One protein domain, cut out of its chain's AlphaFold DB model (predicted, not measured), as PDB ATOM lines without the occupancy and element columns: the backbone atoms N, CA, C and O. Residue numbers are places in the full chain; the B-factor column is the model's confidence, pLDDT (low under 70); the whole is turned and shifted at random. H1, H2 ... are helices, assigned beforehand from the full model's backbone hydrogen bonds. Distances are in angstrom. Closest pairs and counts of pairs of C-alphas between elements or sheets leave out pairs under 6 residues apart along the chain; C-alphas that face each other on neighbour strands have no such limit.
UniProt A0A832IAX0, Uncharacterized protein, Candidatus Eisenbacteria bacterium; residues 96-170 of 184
ATOM      1  N   GLY A  96     -20.730  16.706 -53.092       95.38
ATOM      2  CA  GLY A  96     -19.989  17.945 -53.326       95.38
ATOM      3  C   GLY A  96     -20.333  19.050 -52.328       95.38
ATOM      4  O   GLY A  96     -21.451  19.120 -51.825       95.38
ATOM      5  N   GLU A  97     -19.374  19.935 -52.061       96.19
ATOM      6  CA  GLU A  97     -19.479  20.952 -51.003       96.19
ATOM      7  C   GLU A  97     -20.603  21.968 -51.229       96.19
ATOM      8  O   GLU A  97     -21.344  22.301 -50.312       96.19
ATOM      9  N   ARG A  98     -20.803  22.414 -52.476       97.62
ATOM     10  CA  ARG A  98     -21.889  23.357 -52.812       97.62
ATOM     11  C   ARG A  98     -23.268  22.752 -52.566       97.62
ATOM     12  O   ARG A  98     -24.168  23.437 -52.093       97.62
ATOM     13  N   ALA A  99     -23.435  21.470 -52.893       97.19
ATOM     14  CA  ALA A  99     -24.654  20.748 -52.557       97.19
ATOM     15  C   ALA A  99     -24.751  20.538 -51.037       97.19
ATOM     16  O   ALA A  99     -25.823  20.707 -50.473       97.19
ATOM     17  N   CYS A 100     -23.644  20.249 -50.353       97.62
ATOM     18  CA  CYS A 100     -23.636  20.117 -48.897       97.62
ATOM     19  C   CYS A 100     -24.168  21.391 -48.210       97.62
ATOM     20  O   CYS A 100     -25.128  21.316 -47.442       97.62
ATOM     21  N   ASP A 101     -23.649  22.565 -48.582       98.25
ATOM     22  CA  ASP A 101     -24.134  23.856 -48.084       98.25
ATOM     23  C   ASP A 101     -25.632  24.050 -48.371       98.25
ATOM     24  O   ASP A 101     -26.396  24.409 -47.476       98.25
ATOM     25  N   LEU A 102     -26.075  23.797 -49.611       98.62
ATOM     26  CA  LEU A 102     -27.469  24.028 -50.005       98.62
ATOM     27  C   LEU A 102     -28.441  23.140 -49.214       98.62
ATOM     28  O   LEU A 102     -29.454  23.625 -48.710       98.62
ATOM     29  N   TRP A 103     -28.135  21.848 -49.068       98.62
ATOM     30  CA  TRP A 103     -28.973  20.938 -48.283       98.62
ATOM     31  C   TRP A 103     -28.915  21.240 -46.792       98.62
ATOM     32  O   TRP A 103     -29.902  21.001 -46.100       98.62
ATOM     33  N   THR A 104     -27.809  21.797 -46.304       98.62
ATOM     34  CA  THR A 104     -27.688  22.266 -44.922       98.62
ATOM     35  C   THR A 104     -28.580  23.480 -44.674       98.62
ATOM     36  O   THR A 104     -29.354  23.478 -43.718       98.62
ATOM     37  N   LEU A 105     -28.556  24.480 -45.564       98.69
ATOM     38  CA  LEU A 105     -29.440  25.650 -45.489       98.69
ATOM     39  C   LEU A 105     -30.922  25.259 -45.476       98.69
ATOM     40  O   LEU A 105     -31.717  25.840 -44.746       98.69
ATOM     41  N   ALA A 106     -31.306  24.252 -46.261       98.56
ATOM     42  CA  ALA A 106     -32.699  23.833 -46.363       98.56
ATOM     43  C   ALA A 106     -33.259  23.187 -45.080       98.56
ATOM     44  O   ALA A 106     -34.484  23.091 -44.942       98.56
ATOM     45  N   ARG A 107     -32.394  22.776 -44.137       98.25
ATOM     46  CA  ARG A 107     -32.788  22.114 -42.884       98.25
ATOM     47  C   ARG A 107     -33.709  23.008 -42.065       98.25
ATOM     48  O   ARG A 107     -34.874  22.682 -41.846       98.25
ATOM     49  N   SER A 108     -33.203  24.153 -41.624       98.44
ATOM     50  CA  SER A 108     -33.946  25.094 -40.793       98.44
ATOM     51  C   SER A 108     -33.186  26.412 -40.670       98.44
ATOM     52  O   SER A 108     -31.973  26.369 -40.471       98.44
ATOM     53  N   PRO A 109     -33.865  27.573 -40.642       98.25
ATOM     54  CA  PRO A 109     -33.201  28.840 -40.336       98.25
ATOM     55  C   PRO A 109     -32.538  28.843 -38.951       98.25
ATOM     56  O   PRO A 109     -31.564  29.556 -38.739       98.25
ATOM     57  N   LEU A 110     -32.997  27.997 -38.021       98.12
ATOM     58  CA  LEU A 110     -32.427  27.892 -36.674       98.12
ATOM     59  C   LEU A 110     -31.001  27.320 -36.640       98.12
ATOM     60  O   LEU A 110     -30.314  27.475 -35.632       98.12
ATOM     61  N   VAL A 111     -30.553  26.657 -37.712       97.62
ATOM     62  CA  VAL A 111     -29.176  26.146 -37.827       97.62
ATOM     63  C   VAL A 111     -28.291  27.007 -38.730       97.62
ATOM     64  O   VAL A 111     -27.130  26.674 -38.927       97.62
ATOM     65  N   VAL A 112     -28.805  28.119 -39.263       97.81
ATOM     66  CA  VAL A 112     -28.095  29.006 -40.200       97.81
ATOM     67  C   VAL A 112     -27.601  30.245 -39.448       97.81
ATOM     68  O   VAL A 112     -28.095  31.354 -39.616       97.81
ATOM     69  N   ASP A 113     -26.630  30.041 -38.557       97.12
ATOM     70  CA  ASP A 113     -26.084  31.082 -37.672       97.12
ATOM     71  C   ASP A 113     -24.852  31.807 -38.245       97.12
ATOM     72  O   ASP A 113     -24.381  32.791 -37.664       97.12
ATOM     73  N   VAL A 114     -24.321  31.330 -39.372       96.75
ATOM     74  CA  VAL A 114     -23.219  31.925 -40.142       96.75
ATOM     75  C   VAL A 114     -23.443  31.726 -41.645       96.75
ATOM     76  O   VAL A 114     -24.190  30.824 -42.028       96.75
ATOM     77  N   PRO A 115     -22.804  32.536 -42.512       95.81
ATOM     78  CA  PRO A 115     -22.878  32.331 -43.954       95.81
ATOM     79  C   PRO A 115     -22.271  30.979 -44.387       95.81
ATOM     80  O   PRO A 115     -21.219  30.605 -43.860       95.81
ATOM     81  N   PRO A 116     -22.866  30.278 -45.375       95.81
ATOM     82  CA  PRO A 116     -22.251  29.123 -46.034       95.81
ATOM     83  C   PRO A 116     -20.941  29.509 -46.737       95.81
ATOM     84  O   PRO A 116     -20.762  30.653 -47.171       95.81
ATOM     85  N   ALA A 117     -20.019  28.550 -46.859       91.75
ATOM     86  CA  ALA A 117     -18.650  28.808 -47.312       91.75
ATOM     87  C   ALA A 117     -18.430  28.563 -48.814       91.75
ATOM     88  O   ALA A 117     -17.572  29.206 -49.423       91.75
ATOM     89  N   TYR A 118     -19.184  27.645 -49.414       95.00
ATOM     90  CA  TYR A 118     -18.977  27.140 -50.772       95.00
ATOM     91  C   TYR A 118     -19.984  27.687 -51.786       95.00
ATOM     92  O   TYR A 118     -19.683  27.735 -52.983       95.00
ATOM     93  N   LEU A 119     -21.169  28.111 -51.342       96.00
ATOM     94  CA  LEU A 119     -22.141  28.805 -52.196       96.00
ATOM     95  C   LEU A 119     -21.683  30.231 -52.529       96.00
ATOM     96  O   LEU A 119     -21.103  30.938 -51.700       96.00
ATOM     97  N   ARG A 120     -21.962  30.688 -53.755       94.56
ATOM     98  CA  ARG A 120     -21.629  32.054 -54.183       94.56
ATOM     99  C   ARG A 120     -22.669  33.033 -53.649       94.56
ATOM    100  O   ARG A 120     -23.693  33.275 -54.276       94.56
ATOM    101  N   LEU A 121     -22.386  33.591 -52.477       93.25
ATOM    102  CA  LEU A 121     -23.192  34.641 -51.859       93.25
ATOM    103  C   LEU A 121     -22.662  36.048 -52.182       93.25
ATOM    104  O   LEU A 121     -21.458  36.198 -52.429       93.25
ATOM    105  N   PRO A 122     -23.517  37.090 -52.091       92.56
ATOM    106  CA  PRO A 122     -23.069  38.480 -52.137       92.56
ATOM    107  C   PRO A 122     -21.967  38.748 -51.104       92.56
ATOM    108  O   PRO A 122     -21.954  38.171 -50.008       92.56
ATOM    109  N   ARG A 123     -21.014  39.624 -51.447       90.75
ATOM    110  CA  ARG A 123     -19.799  39.857 -50.646       90.75
ATOM    111  C   ARG A 123     -20.132  40.345 -49.237       90.75
ATOM    112  O   ARG A 123     -19.428  39.992 -48.292       90.75
ATOM    113  N   GLU A 124     -21.182  41.141 -49.117       90.06
ATOM    114  CA  GLU A 124     -21.692  41.745 -47.891       90.06
ATOM    115  C   GLU A 124     -22.160  40.654 -46.929       90.06
ATOM    116  O   GLU A 124     -21.722  40.619 -45.780       90.06
ATOM    117  N   LEU A 125     -22.964  39.710 -47.431       91.94
ATOM    118  CA  LEU A 125     -23.462  38.575 -46.661       91.94
ATOM    119  C   LEU A 125     -22.314  37.641 -46.256       91.94
ATOM    120  O   LEU A 125     -22.191  37.277 -45.092       91.94
ATOM    121  N   ARG A 126     -21.398  37.327 -47.183       92.12
ATOM    122  CA  ARG A 126     -20.239  36.452 -46.917       92.12
ATOM    123  C   ARG A 126     -19.290  37.005 -45.846       92.12
ATOM    124  O   ARG A 126     -18.583  36.244 -45.193       92.12
ATOM    125  N   ARG A 127     -19.233  38.329 -45.674       91.56
ATOM    126  CA  ARG A 127     -18.389  38.996 -44.666       91.56
ATOM    127  C   ARG A 127     -19.020  39.048 -43.277       91.56
ATOM    128  O   ARG A 127     -18.337  39.431 -42.324       91.56
ATOM    129  N   ARG A 128     -20.295  38.684 -43.143       92.94
ATOM    130  CA  ARG A 128     -20.974  38.641 -41.849       92.94
ATOM    131  C   ARG A 128     -20.309  37.605 -40.949       92.94
ATOM    132  O   ARG A 128     -20.058  36.473 -41.350       92.94
ATOM    133  N   ARG A 129     -20.066  37.983 -39.691       92.38
ATOM    134  CA  ARG A 129     -19.652  37.026 -38.650       92.38
ATOM    135  C   ARG A 129     -20.814  36.158 -38.171       92.38
ATOM    136  O   ARG A 129     -20.579  35.043 -37.726       92.38
ATOM    137  N   ARG A 130     -22.031  36.704 -38.210       95.69
ATOM    138  CA  ARG A 130     -23.296  36.076 -37.820       95.69
ATOM    139  C   ARG A 130     -24.398  36.584 -38.731       95.69
ATOM    140  O   ARG A 130     -24.356  37.753 -39.111       95.69
ATOM    141  N   LEU A 131     -25.332  35.700 -39.051       95.75
ATOM    142  CA  LEU A 131     -26.540  36.043 -39.788       95.75
ATOM    143  C   LEU A 131     -27.655  36.427 -38.820       95.75
ATOM    144  O   LEU A 131     -27.743  35.866 -37.724       95.75
ATOM    145  N   ASP A 132     -28.491  37.378 -39.225       95.69
ATOM    146  CA  ASP A 132     -29.739  37.663 -38.519       95.69
ATOM    147  C   ASP A 132     -30.854  36.668 -38.905       95.69
ATOM    148  O   ASP A 132     -30.711  35.837 -39.809       95.69
ATOM    149  N   ALA A 133     -31.983  36.724 -38.194       95.69
ATOM    150  CA  ALA A 133     -33.098  35.804 -38.417       95.69
ATOM    151  C   ALA A 133     -33.735  35.953 -39.811       95.69
ATOM    152  O   ALA A 133     -34.209  34.964 -40.380       95.69
ATOM    153  N   ALA A 134     -33.746  37.164 -40.375       95.75
ATOM    154  CA  ALA A 134     -34.309  37.418 -41.695       95.75
ATOM    155  C   ALA A 134     -33.393  36.862 -42.792       95.75
ATOM    156  O   ALA A 134     -33.872  36.198 -43.710       95.75
ATOM    157  N   GLU A 135     -32.080  37.056 -42.664       96.25
ATOM    158  CA  GLU A 135     -31.059  36.480 -43.543       96.25
ATOM    159  C   GLU A 135     -31.101  34.943 -43.503       96.25
ATOM    160  O   GLU A 135     -31.156  34.297 -44.551       96.25
ATOM    161  N   ALA A 136     -31.154  34.344 -42.309       97.88
ATOM    162  CA  ALA A 136     -31.267  32.894 -42.140       97.88
ATOM    163  C   ALA A 136     -32.555  32.326 -42.767       97.88
ATOM    164  O   ALA A 136     -32.529  31.283 -43.432       97.88
ATOM    165  N   THR A 137     -33.682  33.026 -42.592       98.12
ATOM    166  CA  THR A 137     -34.982  32.651 -43.171       98.12
ATOM    167  C   THR A 137     -34.963  32.734 -44.691       98.12
ATOM    168  O   THR A 137     -35.391  31.787 -45.353       98.12
ATOM    169  N   LEU A 138     -34.421  33.822 -45.244       97.44
ATOM    170  CA  LEU A 138     -34.259  34.004 -46.684       97.44
ATOM    171  C   LEU A 138     -33.457  32.849 -47.287       97.44
ATOM    172  O   LEU A 138     -33.948  32.170 -48.186       97.44
ATOM    173  N   LEU A 139     -32.261  32.579 -46.753       98.25
ATOM    174  CA  LEU A 139     -31.395  31.515 -47.260       98.25
ATOM    175  C   LEU A 139     -32.061  30.138 -47.174       98.25
ATOM    176  O   LEU A 139     -31.997  29.367 -48.130       98.25
ATOM    177  N   SER A 140     -32.732  29.835 -46.060       98.56
ATOM    178  CA  SER A 140     -33.405  28.544 -45.870       98.56
ATOM    179  C   SER A 140     -34.563  28.355 -46.852       98.56
ATOM    180  O   SER A 140     -34.711  27.288 -47.450       98.56
ATOM    181  N   ALA A 141     -35.377  29.394 -47.052       98.38
ATOM    182  CA  ALA A 141     -36.495  29.360 -47.988       98.38
ATOM    183  C   ALA A 141     -36.016  29.238 -49.445       98.38
ATOM    184  O   ALA A 141     -36.532  28.403 -50.189       98.38
ATOM    185  N   SER A 142     -34.997  30.010 -49.837       98.44
ATOM    186  CA  SER A 142     -34.378  29.916 -51.163       98.44
ATOM    187  C   SER A 142     -33.762  28.536 -51.410       98.44
ATOM    188  O   SER A 142     -33.917  27.973 -52.492       98.44
ATOM    189  N   ALA A 143     -33.106  27.944 -50.407       98.69
ATOM    190  CA  ALA A 143     -32.505  26.619 -50.538       98.69
ATOM    191  C   ALA A 143     -33.563  25.528 -50.768       98.69
ATOM    192  O   ALA A 143     -33.390  24.683 -51.646       98.69
ATOM    193  N   ARG A 144     -34.690  25.581 -50.044       98.75
ATOM    194  CA  ARG A 144     -35.817  24.652 -50.238       98.75
ATOM    195  C   ARG A 144     -36.383  24.740 -51.654       98.75
ATOM    196  O   ARG A 144     -36.466  23.716 -52.329       98.75
ATOM    197  N   ARG A 145     -36.643  25.954 -52.154       98.62
ATOM    198  CA  ARG A 145     -37.092  26.171 -53.544       98.62
ATOM    199  C   ARG A 145     -36.115  25.602 -54.572       98.62
ATOM    200  O   ARG A 145     -36.534  24.981 -55.548       98.62
ATOM    201  N   ALA A 146     -34.813  25.784 -54.357       98.56
ATOM    202  CA  ALA A 146     -33.792  25.245 -55.249       98.56
ATOM    203  C   ALA A 146     -33.767  23.705 -55.240       98.56
ATOM    204  O   ALA A 146     -33.666  23.082 -56.298       98.56
ATOM    205  N   ILE A 147     -33.905  23.073 -54.073       98.44
ATOM    206  CA  ILE A 147     -33.985  21.608 -53.964       98.44
ATOM    207  C   ILE A 147     -35.239  21.074 -54.665       98.44
ATOM    208  O   ILE A 147     -35.146  20.099 -55.411       98.44
ATOM    209  N   GLU A 148     -36.387  21.730 -54.500       98.31
ATOM    210  CA  GLU A 148     -37.618  21.379 -55.214       98.31
ATOM    211  C   GLU A 148     -37.460  21.521 -56.735       98.31
ATOM    212  O   GLU A 148     -37.879  20.645 -57.491       98.31
ATOM    213  N   ALA A 149     -36.811  22.591 -57.208       98.19
ATOM    214  CA  ALA A 149     -36.511  22.768 -58.628       98.19
ATOM    215  C   ALA A 149     -35.631  21.632 -59.166       98.19
ATOM    216  O   ALA A 149     -35.913  21.082 -60.233       98.19
ATOM    217  N   ARG A 150     -34.618  21.213 -58.400       97.81
ATOM    218  CA  ARG A 150     -33.802  20.047 -58.751       97.81
ATOM    219  C   ARG A 150     -34.630  18.765 -58.803       97.81
ATOM    220  O   ARG A 150     -34.411  17.954 -59.698       97.81
ATOM    221  N   ALA A 151     -35.543  18.554 -57.855       97.38
ATOM    222  CA  ALA A 151     -36.414  17.378 -57.847       97.38
ATOM    223  C   ALA A 151     -37.288  17.307 -59.113       97.38
ATOM    224  O   ALA A 151     -37.534  16.221 -59.622       97.38
ATOM    225  N   ARG A 152     -37.653  18.464 -59.682       97.88
ATOM    226  CA  ARG A 152     -38.330  18.589 -60.987       97.88
ATOM    227  C   ARG A 152     -37.397  18.480 -62.206       97.88
ATOM    228  O   ARG A 152     -37.841  18.686 -63.329       97.88
ATOM    229  N   GLY A 153     -36.113  18.183 -62.009       97.38
ATOM    230  CA  GLY A 153     -35.133  17.999 -63.083       97.38
ATOM    231  C   GLY A 153     -34.289  19.230 -63.429       97.38
ATOM    232  O   GLY A 153     -33.453  19.147 -64.331       97.38
ATOM    233  N   ASP A 154     -34.430  20.360 -62.724       96.81
ATOM    234  CA  ASP A 154     -33.615  21.545 -63.010       96.81
ATOM    235  C   ASP A 154     -32.156  21.348 -62.573       96.81
ATOM    236  O   ASP A 154     -31.813  21.332 -61.388       96.81
ATOM    237  N   ARG A 155     -31.260  21.249 -63.556       95.69
ATOM    238  CA  ARG A 155     -29.812  21.125 -63.336       95.69
ATOM    239  C   ARG A 155     -29.132  22.440 -62.949       95.69
ATOM    240  O   ARG A 155     -27.997  22.412 -62.482       95.69
ATOM    241  N   ARG A 156     -29.808  23.583 -63.100       96.94
ATOM    242  CA  ARG A 156     -29.294  24.929 -62.781       96.94
ATOM    243  C   ARG A 156     -29.684  25.406 -61.383       96.94
ATOM    244  O   ARG A 156     -29.374  26.540 -61.030       96.94
ATOM    245  N   TYR A 157     -30.301  24.552 -60.570       98.00
ATOM    246  CA  TYR A 157     -30.818  24.892 -59.243       98.00
ATOM    247  C   TYR A 157     -29.824  25.642 -58.329       98.00
ATOM    248  O   TYR A 157     -30.217  26.605 -57.679       98.00
ATOM    249  N   LEU A 158     -28.532  25.276 -58.325       97.44
ATOM    250  CA  LEU A 158     -27.498  25.996 -57.560       97.44
ATOM    251  C   LEU A 158     -27.303  27.433 -58.056       97.44
ATOM    252  O   LEU A 158     -27.262  28.364 -57.260       97.44
ATOM    253  N   ALA A 159     -27.199  27.622 -59.372       96.81
ATOM    254  CA  ALA A 159     -27.049  28.951 -59.958       96.81
ATOM    255  C   ALA A 159     -28.322  29.792 -59.771       96.81
ATOM    256  O   ALA A 159     -28.248  31.005 -59.595       96.81
ATOM    257  N   ASN A 160     -29.494  29.154 -59.788       97.06
ATOM    258  CA  ASN A 160     -30.768  29.817 -59.526       97.06
ATOM    259  C   ASN A 160     -30.859  30.289 -58.074       97.06
ATOM    260  O   ASN A 160     -31.187  31.449 -57.859       97.06
ATOM    261  N   PHE A 161     -30.472  29.446 -57.111       98.25
ATOM    262  CA  PHE A 161     -30.348  29.838 -55.706       98.25
ATOM    263  C   PHE A 161     -29.449  31.071 -55.537       98.25
ATOM    264  O   PHE A 161     -29.857  32.059 -54.934       98.25
ATOM    265  N   GLU A 162     -28.238  31.041 -56.104       97.19
ATOM    266  CA  GLU A 162     -27.264  32.134 -55.966       97.19
ATOM    267  C   GLU A 162     -27.802  33.452 -56.549       97.19
ATOM    268  O   GLU A 162     -27.682  34.506 -55.922       97.19
ATOM    269  N   ARG A 163     -28.464  33.395 -57.715       96.56
ATOM    270  CA  ARG A 163     -29.109  34.566 -58.334       96.56
ATOM    271  C   ARG A 163     -30.287  35.088 -57.519       96.56
ATOM    272  O   ARG A 163     -30.439  36.298 -57.386       96.56
ATOM    273  N   GLU A 164     -31.106  34.194 -56.978       95.81
ATOM    274  CA  GLU A 164     -32.270  34.551 -56.169       95.81
ATOM    275  C   GLU A 164     -31.850  35.288 -54.891       95.81
ATOM    276  O   GLU A 164     -32.385  36.354 -54.592       95.81
ATOM    277  N   VAL A 165     -30.838  34.776 -54.180       95.62
ATOM    278  CA  VAL A 165     -30.295  35.423 -52.975       95.62
ATOM    279  C   VAL A 165     -29.697  36.793 -53.301       95.62
ATOM    280  O   VAL A 165     -29.936  37.757 -52.573       95.62
ATOM    281  N   GLN A 166     -28.949  36.903 -54.403       94.06
ATOM    282  CA  GLN A 166     -28.403  38.180 -54.869       94.06
ATOM    283  C   GLN A 166     -29.517  39.197 -55.154       94.06
ATOM    284  O   GLN A 166     -29.422  40.342 -54.716       94.06
ATOM    285  N   ALA A 167     -30.576  38.786 -55.855       93.69
ATOM    286  CA  ALA A 167     -31.703  39.654 -56.181       93.69
ATOM    287  C   ALA A 167     -32.477  40.091 -54.927       93.69
ATOM    288  O   ALA A 167     -32.790  41.270 -54.775       93.69
ATOM    289  N   ALA A 168     -32.731  39.167 -53.996       91.69
ATOM    290  CA  ALA A 168     -33.455  39.454 -52.759       91.69
ATOM    291  C   ALA A 168     -32.719  40.450 -51.849       91.69
ATOM    292  O   ALA A 168     -33.362  41.251 -51.174       91.69
ATOM    293  N   LEU A 169     -31.384  40.427 -51.841       86.19
ATOM    294  CA  LEU A 169     -30.574  41.368 -51.062       86.19
ATOM    295  C   LEU A 169     -30.380  42.727 -51.747       86.19
ATOM    296  O   LEU A 169     -30.119  43.710 -51.059       86.19
ATOM    297  N   ALA A 170     -30.507  42.790 -53.075       84.81
ATOM    298  CA  ALA A 170     -30.474  44.043 -53.827       84.81
ATOM    299  C   ALA A 170     -31.818  44.793 -53.797       84.81
ATOM    300  O   ALA A 170     -31.850  46.006 -54.002       84.81
TER     301      ALA A 170
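What this domain is: This is residues 96 to 170 of the 184 residues of an uncharacterized protein of Candidatus Eisenbacteria bacterium (UniProt A0A832IAX0). The long helix H3 and helix H4 form a helical hairpin, and the shorter H1 packs at a steep tilt on the middle of H3. A long loop, residues 106 to 122, leads from H1 to the small H2, near H4. The 75 printed residues hold four named helices, H1 to H4 in order, and no named strand: all helix, compact, radius of gyration of the C-alphas 11.3 A, spans 34 by 23 by 21 A.

Where its parts are: H3, residues 133 to 151, measures 27.0 A from C-alpha 133 at (-33.098, 35.804, -38.417). H4, residues 157 to 170, measures 19.9 A and ends at (-30.474, 44.043, -53.827). H1 is residues 97 to 105, 12.3 A; H2 is residues 123 to 126, 5.1 A.

How they stand to each other: H3 and H4 touch, closest C-alphas Ala 146 and Tyr 157 at 5.0 A, at a shallow tilt of 29 degrees, opposite ways. H1 touches residues 139 to 147 of H3, closest C-alphas Leu 105 and Ser 140 at 4.9 A, tilt 62 degrees. Every O i to N i+4 pair in H1, H3 and H4 is within hydrogen-bond range; H2 is too short for one.

The domain as a whole: The C-alphas of Arg 129 and Gly 153 are the farthest apart, 34.6 A. The printed part has no cut; the link H1 to H2 is long. No printed residue is under 70 in pLDDT.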